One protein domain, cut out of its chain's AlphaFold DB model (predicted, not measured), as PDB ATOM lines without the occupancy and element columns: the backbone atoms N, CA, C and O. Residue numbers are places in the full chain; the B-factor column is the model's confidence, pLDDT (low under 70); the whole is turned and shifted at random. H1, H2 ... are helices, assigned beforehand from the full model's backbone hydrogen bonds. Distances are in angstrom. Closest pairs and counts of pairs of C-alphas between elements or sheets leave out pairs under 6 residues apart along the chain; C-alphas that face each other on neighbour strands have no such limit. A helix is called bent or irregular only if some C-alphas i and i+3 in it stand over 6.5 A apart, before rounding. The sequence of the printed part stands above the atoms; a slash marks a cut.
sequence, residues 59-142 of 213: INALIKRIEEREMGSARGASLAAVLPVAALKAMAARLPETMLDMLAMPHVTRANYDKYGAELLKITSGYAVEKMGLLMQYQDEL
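AT A GLANCE: This is residues 59 to 142 of the 213 residues of a protein of Operophtera brumata (winter moth) (UniProt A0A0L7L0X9). Four shorter helices, H1 to H4, gather round the first part of one long helix, H5, whose residues 132 to 142 stick out as a free arm. The printed part, 84 residues with five named helices in order H1 to H5 and no named strand, is all helix. It is compact, with a radius of gyration of the C-alphas of 13.7 A, and spans 44 by 27 by 19 A.

HOW THE PARTS SIT: Start at H1, residues 59 to 72: its residues 59 to 63 alone touch H3, residues 85 to 94, closest at the C-alphas of Ile 59 and Ala 92, 5.3 A. Its residues 62 to 66 alone touch H5, residues 110 to 142, closest at C-alphas 66 and 120, 7.4 A, at a steep tilt of 44 degrees, opposite ways. H2, residues 79 to 82, is close but not clearly touching H5, with C-alphas 82 and 116 closest at 7.0 A. H4, residues 99 to 103, touches residues 110 to 121 of H5 alone, closest at C-alphas 103 and 110, 6.9 A. Every O i to N i+4 pair is within hydrogen-bond range in H1, H3 and H4, and 27 of 29 in H5; H2 is too short for one.

IN THESE COORDINATES: Find C-alpha 59 at (-29.695, -40.385, 41.419), where H1 begins its 19.7 A. H5 runs 42.4 A to C-alpha 142 at (-20.428, -53.993, 20.407); it is irregular, with C-alphas 115 and 118 7.9 A apart and a kink of 76 degrees near residue 117.

THE WHOLE: The farthest C-alphas, of Ala 74 and Leu 142, are 45.8 A apart. The printed part has no cut and no long link. Look for pLDDT under 70 at residue 59 and residues 70 to 81.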
ATOM      1  N   ILE A  59     -29.136 -41.460  40.603       68.12
ATOM      2  CA  ILE A  59     -29.695 -40.385  41.419       68.12
ATOM      3  C   ILE A  59     -29.531 -40.677  42.918       68.12
ATOM      4  O   ILE A  59     -29.020 -39.828  43.640       68.12
ATOM      5  N   ASN A  60     -29.930 -41.860  43.392       74.75
ATOM      6  CA  ASN A  60     -29.809 -42.249  44.800       74.75
ATOM      7  C   ASN A  60     -28.344 -42.405  45.225       74.75
ATOM      8  O   ASN A  60     -27.989 -41.992  46.325       74.75
ATOM      9  N   ALA A  61     -27.484 -42.925  44.346       77.75
ATOM     10  CA  ALA A  61     -26.050 -43.029  44.606       77.75
ATOM     11  C   ALA A  61     -25.384 -41.646  44.726       77.75
ATOM     12  O   ALA A  61     -24.610 -41.410  45.656       77.75
ATOM     13  N   LEU A  62     -25.732 -40.706  43.834       74.38
ATOM     14  CA  LEU A  62     -25.256 -39.324  43.914       74.38
ATOM     15  C   LEU A  62     -25.731 -38.655  45.208       74.38
ATOM     16  O   LEU A  62     -24.939 -38.031  45.906       74.38
ATOM     17  N   ILE A  63     -27.014 -38.814  45.538       76.19
ATOM     18  CA  ILE A  63     -27.614 -38.277  46.762       76.19
ATOM     19  C   ILE A  63     -26.899 -38.833  48.001       76.19
ATOM     20  O   ILE A  63     -26.483 -38.051  48.849       76.19
ATOM     21  N   LYS A  64     -26.654 -40.145  48.058       79.69
ATOM     22  CA  LYS A  64     -25.940 -40.801  49.159       79.69
ATOM     23  C   LYS A  64     -24.489 -40.330  49.292       79.69
ATOM     24  O   LYS A  64     -24.046 -40.050  50.398       79.69
ATOM     25  N   ARG A  65     -23.748 -40.167  48.188       77.62
ATOM     26  CA  ARG A  65     -22.382 -39.604  48.247       77.62
ATOM     27  C   ARG A  65     -22.382 -38.152  48.724       77.62
ATOM     28  O   ARG A  65     -21.464 -37.759  49.435       77.62
ATOM     29  N   ILE A  66     -23.384 -37.359  48.343       74.88
ATOM     30  CA  ILE A  66     -23.539 -35.984  48.841       74.88
ATOM     31  C   ILE A  66     -23.853 -36.002  50.343       74.88
ATOM     32  O   ILE A  66     -23.227 -35.257  51.090       74.88
ATOM     33  N   GLU A  67     -24.753 -36.880  50.799       70.44
ATOM     34  CA  GLU A  67     -25.046 -37.076  52.226       70.44
ATOM     35  C   GLU A  67     -23.792 -37.453  53.019       70.44
ATOM     36  O   GLU A  67     -23.480 -36.808  54.013       70.44
ATOM     37  N   GLU A  68     -23.043 -38.463  52.575       73.69
ATOM     38  CA  GLU A  68     -21.833 -38.931  53.256       73.69
ATOM     39  C   GLU A  68     -20.772 -37.825  53.360       73.69
ATOM     40  O   GLU A  68     -20.115 -37.682  54.395       73.69
ATOM     41  N   ARG A  69     -20.627 -36.994  52.319       70.75
ATOM     42  CA  ARG A  69     -19.630 -35.916  52.286       70.75
ATOM     43  C   ARG A  69     -20.033 -34.696  53.116       70.75
ATOM     44  O   ARG A  69     -19.188 -34.160  53.829       70.75
ATOM     45  N   GLU A  70     -21.306 -34.302  53.089       65.94
ATOM     46  CA  GLU A  70     -21.832 -33.157  53.851       65.94
ATOM     47  C   GLU A  70     -22.045 -33.487  55.339       65.94
ATOM     48  O   GLU A  70     -21.787 -32.647  56.207       65.94
ATOM     49  N   MET A  71     -22.443 -34.725  55.663       54.94
ATOM     50  CA  MET A  71     -22.522 -35.209  57.048       54.94
ATOM     51  C   MET A  71     -21.126 -35.425  57.649       54.94
ATOM     52  O   MET A  71     -20.937 -35.206  58.844       54.94
ATOM     53  N   GLY A  72     -20.139 -35.808  56.829       52.50
ATOM     54  CA  GLY A  72     -18.741 -35.959  57.241       52.50
ATOM     55  C   GLY A  72     -17.963 -34.640  57.341       52.50
ATOM     56  O   GLY A  72     -17.134 -34.482  58.237       52.50
ATOM     57  N   SER A  73     -18.240 -33.658  56.476       58.31
ATOM     58  CA  SER A  73     -17.545 -32.360  56.452       58.31
ATOM     59  C   SER A  73     -18.183 -31.337  57.392       58.31
ATOM     60  O   SER A  73     -18.591 -30.269  56.959       58.31
ATOM     61  N   ALA A  74     -18.262 -31.641  58.691       53.44
ATOM     62  CA  ALA A  74     -18.471 -30.689  59.801       53.44
ATOM     63  C   ALA A  74     -19.674 -29.708  59.742       53.44
ATOM     64  O   ALA A  74     -19.847 -28.917  60.669       53.44
ATOM     65  N   ARG A  75     -20.512 -29.724  58.699       57.56
ATOM     66  CA  ARG A  75     -21.599 -28.756  58.494       57.56
ATOM     67  C   ARG A  75     -22.973 -29.302  58.844       57.56
ATOM     68  O   ARG A  75     -23.884 -28.492  58.984       57.56
ATOM     69  N   GLY A  76     -23.124 -30.619  59.033       54.03
ATOM     70  CA  GLY A  76     -24.353 -31.238  59.556       54.03
ATOM     71  C   GLY A  76     -25.625 -30.781  58.834       54.03
ATOM     72  O   GLY A  76     -26.692 -30.696  59.443       54.03
ATOM     73  N   ALA A  77     -25.506 -30.396  57.562       57.91
ATOM     74  CA  ALA A  77     -26.606 -29.842  56.803       57.91
ATOM     75  C   ALA A  77     -27.468 -31.005  56.321       57.91
ATOM     76  O   ALA A  77     -26.998 -31.878  55.597       57.91
ATOM     77  N   SER A  78     -28.742 -31.024  56.730       62.44
ATOM     78  CA  SER A  78     -29.692 -32.004  56.196       62.44
ATOM     79  C   SER A  78     -29.719 -31.915  54.668       62.44
ATOM     80  O   SER A  78     -29.564 -30.830  54.112       62.44
ATOM     81  N   LEU A  79     -29.982 -33.023  53.986       62.88
ATOM     82  CA  LEU A  79     -30.096 -33.101  52.525       62.88
ATOM     83  C   LEU A  79     -30.953 -31.985  51.897       62.88
ATOM     84  O   LEU A  79     -30.637 -31.453  50.836       62.88
ATOM     85  N   ALA A  80     -32.026 -31.597  52.593       63.75
ATOM     86  CA  ALA A  80     -32.928 -30.525  52.184       63.75
ATOM     87  C   ALA A  80     -32.310 -29.114  52.280       63.75
ATOM     88  O   ALA A  80     -32.818 -28.181  51.660       63.75
ATOM     89  N   ALA A  81     -31.239 -28.947  53.059       65.38
ATOM     90  CA  ALA A  81     -30.551 -27.681  53.298       65.38
ATOM     91  C   ALA A  81     -29.451 -27.377  52.266       65.38
ATOM     92  O   ALA A  81     -29.097 -26.212  52.098       65.38
ATOM     93  N   VAL A  82     -28.928 -28.392  51.570       70.81
ATOM     94  CA  VAL A  82     -27.869 -28.227  50.558       70.81
ATOM     95  C   VAL A  82     -28.456 -27.664  49.260       70.81
ATOM     96  O   VAL A  82     -28.041 -26.607  48.787       70.81
ATOM     97  N   LEU A  83     -29.467 -28.333  48.697       77.62
ATOM     98  CA  LEU A  83     -30.217 -27.882  47.522       77.62
ATOM     99  C   LEU A  83     -31.585 -28.583  47.444       77.62
ATOM    100  O   LEU A  83     -31.739 -29.698  47.941       77.62
ATOM    101  N   PRO A  84     -32.582 -27.987  46.758       86.12
ATOM    102  CA  PRO A  84     -33.833 -28.673  46.464       86.12
ATOM    103  C   PRO A  84     -33.587 -29.986  45.709       86.12
ATOM    104  O   PRO A  84     -32.817 -30.023  44.749       86.12
ATOM    105  N   VAL A  85     -34.313 -31.048  46.068       83.19
ATOM    106  CA  VAL A  85     -34.181 -32.385  45.448       83.19
ATOM    107  C   VAL A  85     -34.372 -32.346  43.923       83.19
ATOM    108  O   VAL A  85     -33.762 -33.127  43.199       83.19
ATOM    109  N   ALA A  86     -35.177 -31.411  43.409       83.94
ATOM    110  CA  ALA A  86     -35.335 -31.194  41.970       83.94
ATOM    111  C   ALA A  86     -34.019 -30.783  41.281       83.94
ATOM    112  O   ALA A  86     -33.725 -31.268  40.189       83.94
ATOM    113  N   ALA A  87     -33.201 -29.951  41.933       86.50
ATOM    114  CA  ALA A  87     -31.891 -29.558  41.424       86.50
ATOM    115  C   ALA A  87     -30.908 -30.735  41.449       86.50
ATOM    116  O   ALA A  87     -30.213 -30.968  40.466       86.50
ATOM    117  N   LEU A  88     -30.898 -31.523  42.531       85.44
ATOM    118  CA  LEU A  88     -30.041 -32.711  42.649       85.44
ATOM    119  C   LEU A  88     -30.374 -33.765  41.584       85.44
ATOM    120  O   LEU A  88     -29.476 -34.333  40.968       85.44
ATOM    121  N   LYS A  89     -31.665 -33.971  41.300       86.38
ATOM    122  CA  LYS A  89     -32.117 -34.843  40.205       86.38
ATOM    123  C   LYS A  89     -31.654 -34.337  38.841       86.38
ATOM    124  O   LYS A  89     -31.184 -35.129  38.029       86.38
ATOM    125  N   ALA A  90     -31.755 -33.030  38.596       87.06
ATOM    126  CA  ALA A  90     -31.240 -32.435  37.368       87.06
ATOM    127  C   ALA A  90     -29.715 -32.621  37.253       87.06
ATOM    128  O   ALA A  90     -29.226 -32.976  36.182       87.06
ATOM    129  N   MET A  91     -28.971 -32.453  38.357       87.38
ATOM    130  CA  MET A  91     -27.516 -32.667  38.418       87.38
ATOM    131  C   MET A  91     -27.126 -34.111  38.136       87.38
ATOM    132  O   MET A  91     -26.224 -34.330  37.338       87.38
ATOM    133  N   ALA A  92     -27.834 -35.087  38.701       86.69
ATOM    134  CA  ALA A  92     -27.598 -36.500  38.415       86.69
ATOM    135  C   ALA A  92     -27.843 -36.864  36.943       86.69
ATOM    136  O   ALA A  92     -27.168 -37.733  36.400       86.69
ATOM    137  N   ALA A  93     -28.804 -36.206  36.292       85.88
ATOM    138  CA  ALA A  93     -29.126 -36.477  34.896       85.88
ATOM    139  C   ALA A  93     -28.115 -35.848  33.922       85.88
ATOM    140  O   ALA A  93     -27.680 -36.508  32.977       85.88
ATOM    141  N   ARG A  94     -27.761 -34.574  34.140       87.94
ATOM    142  CA  ARG A  94     -26.932 -33.788  33.212       87.94
ATOM    143  C   ARG A  94     -25.434 -33.850  33.517       87.94
ATOM    144  O   ARG A  94     -24.655 -33.685  32.592       87.94
ATOM    145  N   LEU A  95     -25.057 -34.118  34.769       90.44
ATOM    146  CA  LEU A  95     -23.673 -34.194  35.257       90.44
ATOM    147  C   LEU A  95     -22.828 -32.970  34.848       90.44
ATOM    148  O   LEU A  95     -21.926 -33.091  34.026       90.44
ATOM    149  N   PRO A  96     -23.115 -31.779  35.408       91.69
ATOM    150  CA  PRO A  96     -22.381 -30.569  35.058       91.69
ATOM    151  C   PRO A  96     -20.909 -30.663  35.484       91.69
ATOM    152  O   PRO A  96     -20.600 -31.067  36.607       91.69
ATOM    153  N   GLU A  97     -20.016 -30.226  34.595       89.00
ATOM    154  CA  GLU A  97     -18.561 -30.197  34.823       89.00
ATOM    155  C   GLU A  97     -18.033 -28.785  35.109       89.00
ATOM    156  O   GLU A  97     -16.967 -28.611  35.697       89.00
ATOM    157  N   THR A  98     -18.788 -27.752  34.717       92.88
ATOM    158  CA  THR A  98     -18.387 -26.349  34.873       92.88
ATOM    159  C   THR A  98     -19.387 -25.560  35.710       92.88
ATOM    160  O   THR A  98     -20.584 -25.853  35.744       92.88
ATOM    161  N   MET A  99     -18.904 -24.492  36.351       91.19
ATOM    162  CA  MET A  99     -19.735 -23.560  37.123       91.19
ATOM    163  C   MET A  99     -20.903 -22.997  36.306       91.19
ATOM    164  O   MET A  99     -22.023 -22.907  36.807       91.19
ATOM    165  N   LEU A 100     -20.643 -22.602  35.056       92.31
ATOM    166  CA  LEU A 100     -21.665 -22.016  34.190       92.31
ATOM    167  C   LEU A 100     -22.769 -23.023  33.868       92.31
ATOM    168  O   LEU A 100     -23.944 -22.663  33.906       92.31
ATOM    169  N   ASP A 101     -22.404 -24.280  33.621       92.06
ATOM    170  CA  ASP A 101     -23.371 -25.342  33.345       92.06
ATOM    171  C   ASP A 101     -24.218 -25.669  34.584       92.06
ATOM    172  O   ASP A 101     -25.433 -25.842  34.498       92.06
ATOM    173  N   MET A 102     -23.600 -25.634  35.769       90.50
ATOM    174  CA  MET A 102     -24.304 -25.812  37.036       90.50
ATOM    175  C   MET A 102     -25.304 -24.675  37.315       90.50
ATOM    176  O   MET A 102     -26.408 -24.937  37.786       90.50
ATOM    177  N   LEU A 103     -24.953 -23.420  37.010       92.12
ATOM    178  CA  LEU A 103     -25.836 -22.255  37.187       92.12
ATOM    179  C   LEU A 103     -26.961 -22.170  36.148       92.12
ATOM    180  O   LEU A 103     -27.980 -21.536  36.412       92.12
ATOM    181  N   ALA A 104     -26.802 -22.802  34.984       92.94
ATOM    182  CA  ALA A 104     -27.848 -22.882  33.964       92.94
ATOM    183  C   ALA A 104     -29.012 -23.811  34.367       92.94
ATOM    184  O   ALA A 104     -30.028 -23.878  33.673       92.94
ATOM    185  N   MET A 105     -28.867 -24.551  35.467       88.38
ATOM    186  CA  MET A 105     -29.823 -25.558  35.914       88.38
ATOM    187  C   MET A 105     -30.951 -24.954  36.758       88.38
ATOM    188  O   MET A 105     -30.728 -24.028  37.544       88.38
ATOM    189  N   PRO A 106     -32.177 -25.498  36.657       88.38
ATOM    190  CA  PRO A 106     -33.306 -24.991  37.419       88.38
ATOM    191  C   PRO A 106     -33.068 -25.161  38.923       88.38
ATOM    192  O   PRO A 106     -32.577 -26.193  39.382       88.38
ATOM    193  N   HIS A 107     -33.455 -24.145  39.697       87.44
ATOM    194  CA  HIS A 107     -33.332 -24.087  41.162       87.44
ATOM    195  C   HIS A 107     -31.897 -24.008  41.716       87.44
ATOM    196  O   HIS A 107     -31.713 -23.982  42.936       87.44
ATOM    197  N   VAL A 108     -30.884 -23.899  40.852       87.88
ATOM    198  CA  VAL A 108     -29.516 -23.572  41.259       87.88
ATOM    199  C   VAL A 108     -29.340 -22.059  41.197       87.88
ATOM    200  O   VAL A 108     -29.600 -21.424  40.181       87.88
ATOM    201  N   THR A 109     -28.912 -21.458  42.306       90.50
ATOM    202  CA  THR A 109     -28.621 -20.021  42.383       90.50
ATOM    203  C   THR A 109     -27.143 -19.802  42.672       90.50
ATOM    204  O   THR A 109     -26.455 -20.698  43.164       90.50
ATOM    205  N   ARG A 110     -26.653 -18.584  42.423       90.44
ATOM    206  CA  ARG A 110     -25.259 -18.217  42.712       90.44
ATOM    207  C   ARG A 110     -24.889 -18.419  44.185       90.44
ATOM    208  O   ARG A 110     -23.837 -18.965  44.472       90.44
ATOM    209  N   ALA A 111     -25.803 -18.097  45.098       87.25
ATOM    210  CA  ALA A 111     -25.604 -18.324  46.528       87.25
ATOM    211  C   ALA A 111     -25.460 -19.817  46.883       87.25
ATOM    212  O   ALA A 111     -24.694 -20.161  47.781       87.25
ATOM    213  N   ASN A 112     -26.170 -20.704  46.177       85.25
ATOM    214  CA  ASN A 112     -26.041 -22.150  46.374       85.25
ATOM    215  C   ASN A 112     -24.696 -22.656  45.835       85.25
ATOM    216  O   ASN A 112     -24.049 -23.485  46.474       85.25
ATOM    217  N   TYR A 113     -24.253 -22.123  44.690       88.12
ATOM    218  CA  TYR A 113     -22.938 -22.432  44.132       88.12
ATOM    219  C   TYR A 113     -21.803 -22.014  45.076       88.12
ATOM    220  O   TYR A 113     -20.917 -22.816  45.350       88.12
ATOM    221  N   ASP A 114     -21.854 -20.806  45.634       88.94
ATOM    222  CA  ASP A 114     -20.789 -20.313  46.515       88.94
ATOM    223  C   ASP A 114     -20.664 -21.145  47.808       88.94
ATOM    224  O   ASP A 114     -19.582 -21.249  48.384       88.94
ATOM    225  N   LYS A 115     -21.761 -21.767  48.264       85.31
ATOM    226  CA  LYS A 115     -21.785 -22.591  49.482       85.31
ATOM    227  C   LYS A 115     -21.381 -24.049  49.263       85.31
ATOM    228  O   LYS A 115     -20.670 -24.582  50.113       85.31
ATOM    229  N   TYR A 116     -21.850 -24.666  48.175       84.31
ATOM    230  CA  TYR A 116     -21.768 -26.119  47.951       84.31
ATOM    231  C   TYR A 116     -21.260 -26.502  46.554       84.31
ATOM    232  O   TYR A 116     -20.923 -27.654  46.298       84.31
ATOM    233  N   GLY A 117     -21.193 -25.553  45.620       85.88
ATOM    234  CA  GLY A 117     -20.946 -25.823  44.205       85.88
ATOM    235  C   GLY A 117     -19.588 -26.448  43.909       85.88
ATOM    236  O   GLY A 117     -19.515 -27.357  43.093       85.88
ATOM    237  N   ALA A 118     -18.526 -26.025  44.600       87.00
ATOM    238  CA  ALA A 118     -17.190 -26.594  44.399       87.00
ATOM    239  C   ALA A 118     -17.120 -28.084  44.783       87.00
ATOM    240  O   ALA A 118     -16.481 -28.885  44.103       87.00
ATOM    241  N   GLU A 119     -17.795 -28.454  45.869       85.25
ATOM    242  CA  GLU A 119     -17.855 -29.829  46.355       85.25
ATOM    243  C   GLU A 119     -18.759 -30.696  45.478       85.25
ATOM    244  O   GLU A 119     -18.358 -31.787  45.071       85.25
ATOM    245  N   LEU A 120     -19.927 -30.171  45.103       85.69
ATOM    246  CA  LEU A 120     -20.857 -30.846  44.202       85.69
ATOM    247  C   LEU A 120     -20.238 -31.102  42.828       85.69
ATOM    248  O   LEU A 120     -20.354 -32.217  42.329       85.69
ATOM    249  N   LEU A 121     -19.522 -30.125  42.257       89.44
ATOM    250  CA  LEU A 121     -18.847 -30.285  40.968       89.44
ATOM    251  C   LEU A 121     -17.807 -31.403  40.991       89.44
ATOM    252  O   LEU A 121     -17.706 -32.156  40.030       89.44
ATOM    253  N   LYS A 122     -17.068 -31.557  42.095       89.19
ATOM    254  CA  LYS A 122     -16.100 -32.651  42.244       89.19
ATOM    255  C   LYS A 122     -16.777 -34.024  42.229       89.19
ATOM    256  O   LYS A 122     -16.220 -34.981  41.695       89.19
ATOM    257  N   ILE A 123     -17.959 -34.133  42.837       87.81
ATOM    258  CA  ILE A 123     -18.728 -35.379  42.848       87.81
ATOM    259  C   ILE A 123     -19.312 -35.634  41.451       87.81
ATOM    260  O   ILE A 123     -19.130 -36.725  40.911       87.81
ATOM    261  N   THR A 124     -19.973 -34.644  40.841       88.56
ATOM    262  CA  THR A 124     -20.622 -34.807  39.530       88.56
ATOM    263  C   THR A 124     -19.619 -35.072  38.415       88.56
ATOM    264  O   THR A 124     -19.890 -35.923  37.572       88.56
ATOM    265  N   SER A 125     -18.444 -34.434  38.435       89.31
ATOM    266  CA  SER A 125     -17.378 -34.701  37.463       89.31
ATOM    267  C   SER A 125     -16.839 -36.129  37.576       89.31
ATOM    268  O   SER A 125     -16.553 -36.756  36.563       89.31
ATOM    269  N   GLY A 126     -16.731 -36.677  38.794       88.62
ATOM    270  CA  GLY A 126     -16.335 -38.075  38.995       88.62
ATOM    271  C   GLY A 126     -17.319 -39.043  38.335       88.62
ATOM    272  O   GLY A 126     -16.912 -39.926  37.585       88.62
ATOM    273  N   TYR A 127     -18.619 -38.807  38.522       89.00
ATOM    274  CA  TYR A 127     -19.663 -39.591  37.858       89.00
ATOM    275  C   TYR A 127     -19.696 -39.399  36.340       89.00
ATOM    276  O   TYR A 127     -20.023 -40.341  35.625       89.00
ATOM    277  N   ALA A 128     -19.371 -38.207  35.832       89.50
ATOM    278  CA  ALA A 128     -19.268 -37.974  34.392       89.50
ATOM    279  C   ALA A 128     -18.170 -38.850  33.768       89.50
ATOM    280  O   ALA A 128     -18.413 -39.507  32.756       89.50
ATOM    281  N   VAL A 129     -17.007 -38.934  34.423       91.62
ATOM    282  CA  VAL A 129     -15.894 -39.797  34.002       91.62
ATOM    283  C   VAL A 129     -16.270 -41.278  34.092       91.62
ATOM    284  O   VAL A 129     -16.083 -42.006  33.120       91.62
ATOM    285  N   GLU A 130     -16.843 -41.722  35.216       89.38
ATOM    286  CA  GLU A 130     -17.303 -43.111  35.391       89.38
ATOM    287  C   GLU A 130     -18.333 -43.496  34.310       89.38
ATOM    288  O   GLU A 130     -18.218 -44.545  33.676       89.38
ATOM    289  N   LYS A 131     -19.302 -42.612  34.035       88.56
ATOM    290  CA  LYS A 131     -20.312 -42.801  32.985       88.56
ATOM    291  C   LYS A 131     -19.684 -42.889  31.594       88.56
ATOM    292  O   LYS A 131     -20.117 -43.712  30.796       88.56
ATOM    293  N   MET A 132     -18.688 -42.054  31.299       88.81
ATOM    294  CA  MET A 132     -17.985 -42.096  30.017       88.81
ATOM    295  C   MET A 132     -17.221 -43.413  29.846       88.81
ATOM    296  O   MET A 132     -17.320 -44.034  28.794       88.81
ATOM    297  N   GLY A 133     -16.524 -43.877  30.890       90.31
ATOM    298  CA  GLY A 133     -15.800 -45.152  30.868       90.31
ATOM    299  C   GLY A 133     -16.711 -46.354  30.600       90.31
ATOM    300  O   GLY A 133     -16.379 -47.196  29.773       90.31
ATOM    301  N   LEU A 134     -17.892 -46.390  31.225       88.00
ATOM    302  CA  LEU A 134     -18.903 -47.425  30.972       88.00
ATOM    303  C   LEU A 134     -19.424 -47.397  29.527       88.00
ATOM    304  O   LEU A 134     -19.598 -48.443  28.910       88.00
ATOM    305  N   LEU A 135     -19.662 -46.204  28.970       87.88
ATOM    306  CA  LEU A 135     -20.110 -46.061  27.581       87.88
ATOM    307  C   LEU A 135     -19.035 -46.457  26.565       87.88
ATOM    308  O   LEU A 135     -19.383 -46.889  25.469       87.88
ATOM    309  N   MET A 136     -17.754 -46.284  26.898       91.06
ATOM    310  CA  MET A 136     -16.650 -46.751  26.058       91.06
ATOM    311  C   MET A 136     -16.564 -48.277  26.060       91.06
ATOM    312  O   MET A 136     -16.579 -48.864  24.990       91.06
ATOM    313  N   GLN A 137     -16.601 -48.914  27.236       88.44
ATOM    314  CA  GLN A 137     -16.604 -50.382  27.346       88.44
ATOM    315  C   GLN A 137     -17.751 -51.014  26.548       88.44
ATOM    316  O   GLN A 137     -17.539 -51.965  25.809       88.44
ATOM    317  N   TYR A 138     -18.951 -50.431  26.630       87.75
ATOM    318  CA  TYR A 138     -20.104 -50.917  25.872       87.75
ATOM    319  C   TYR A 138     -19.939 -50.766  24.350       87.75
ATOM    320  O   TYR A 138     -20.468 -51.567  23.587       87.75
ATOM    321  N   GLN A 139     -19.230 -49.725  23.894       85.94
ATOM    322  CA  GLN A 139     -18.907 -49.564  22.474       85.94
ATOM    323  C   GLN A 139     -17.864 -50.586  22.024       85.94
ATOM    324  O   GLN A 139     -18.063 -51.200  20.981       85.94
ATOM    325  N   ASP A 140     -16.817 -50.806  22.821       86.75
ATOM    326  CA  ASP A 140     -15.775 -51.794  22.524       86.75
ATOM    327  C   ASP A 140     -16.382 -53.209  22.404       86.75
ATOM    328  O   ASP A 140     -16.117 -53.913  21.431       86.75
ATOM    329  N   GLU A 141     -17.282 -53.594  23.321       83.00
ATOM    330  CA  GLU A 141     -18.009 -54.877  23.280       83.00
ATOM    331  C   GLU A 141     -18.881 -55.022  22.018       83.00
ATOM    332  O   GLU A 141     -18.846 -56.057  21.350       83.00
ATOM    333  N   LEU A 142     -19.632 -53.977  21.640       78.12
ATOM    334  CA  LEU A 142     -20.428 -53.993  20.407       78.12
ATOM    335  C   LEU A 142     -19.549 -54.123  19.157       78.12
ATOM    336  O   LEU A 142     -19.918 -54.801  18.195       78.12
TER     337      LEU A 142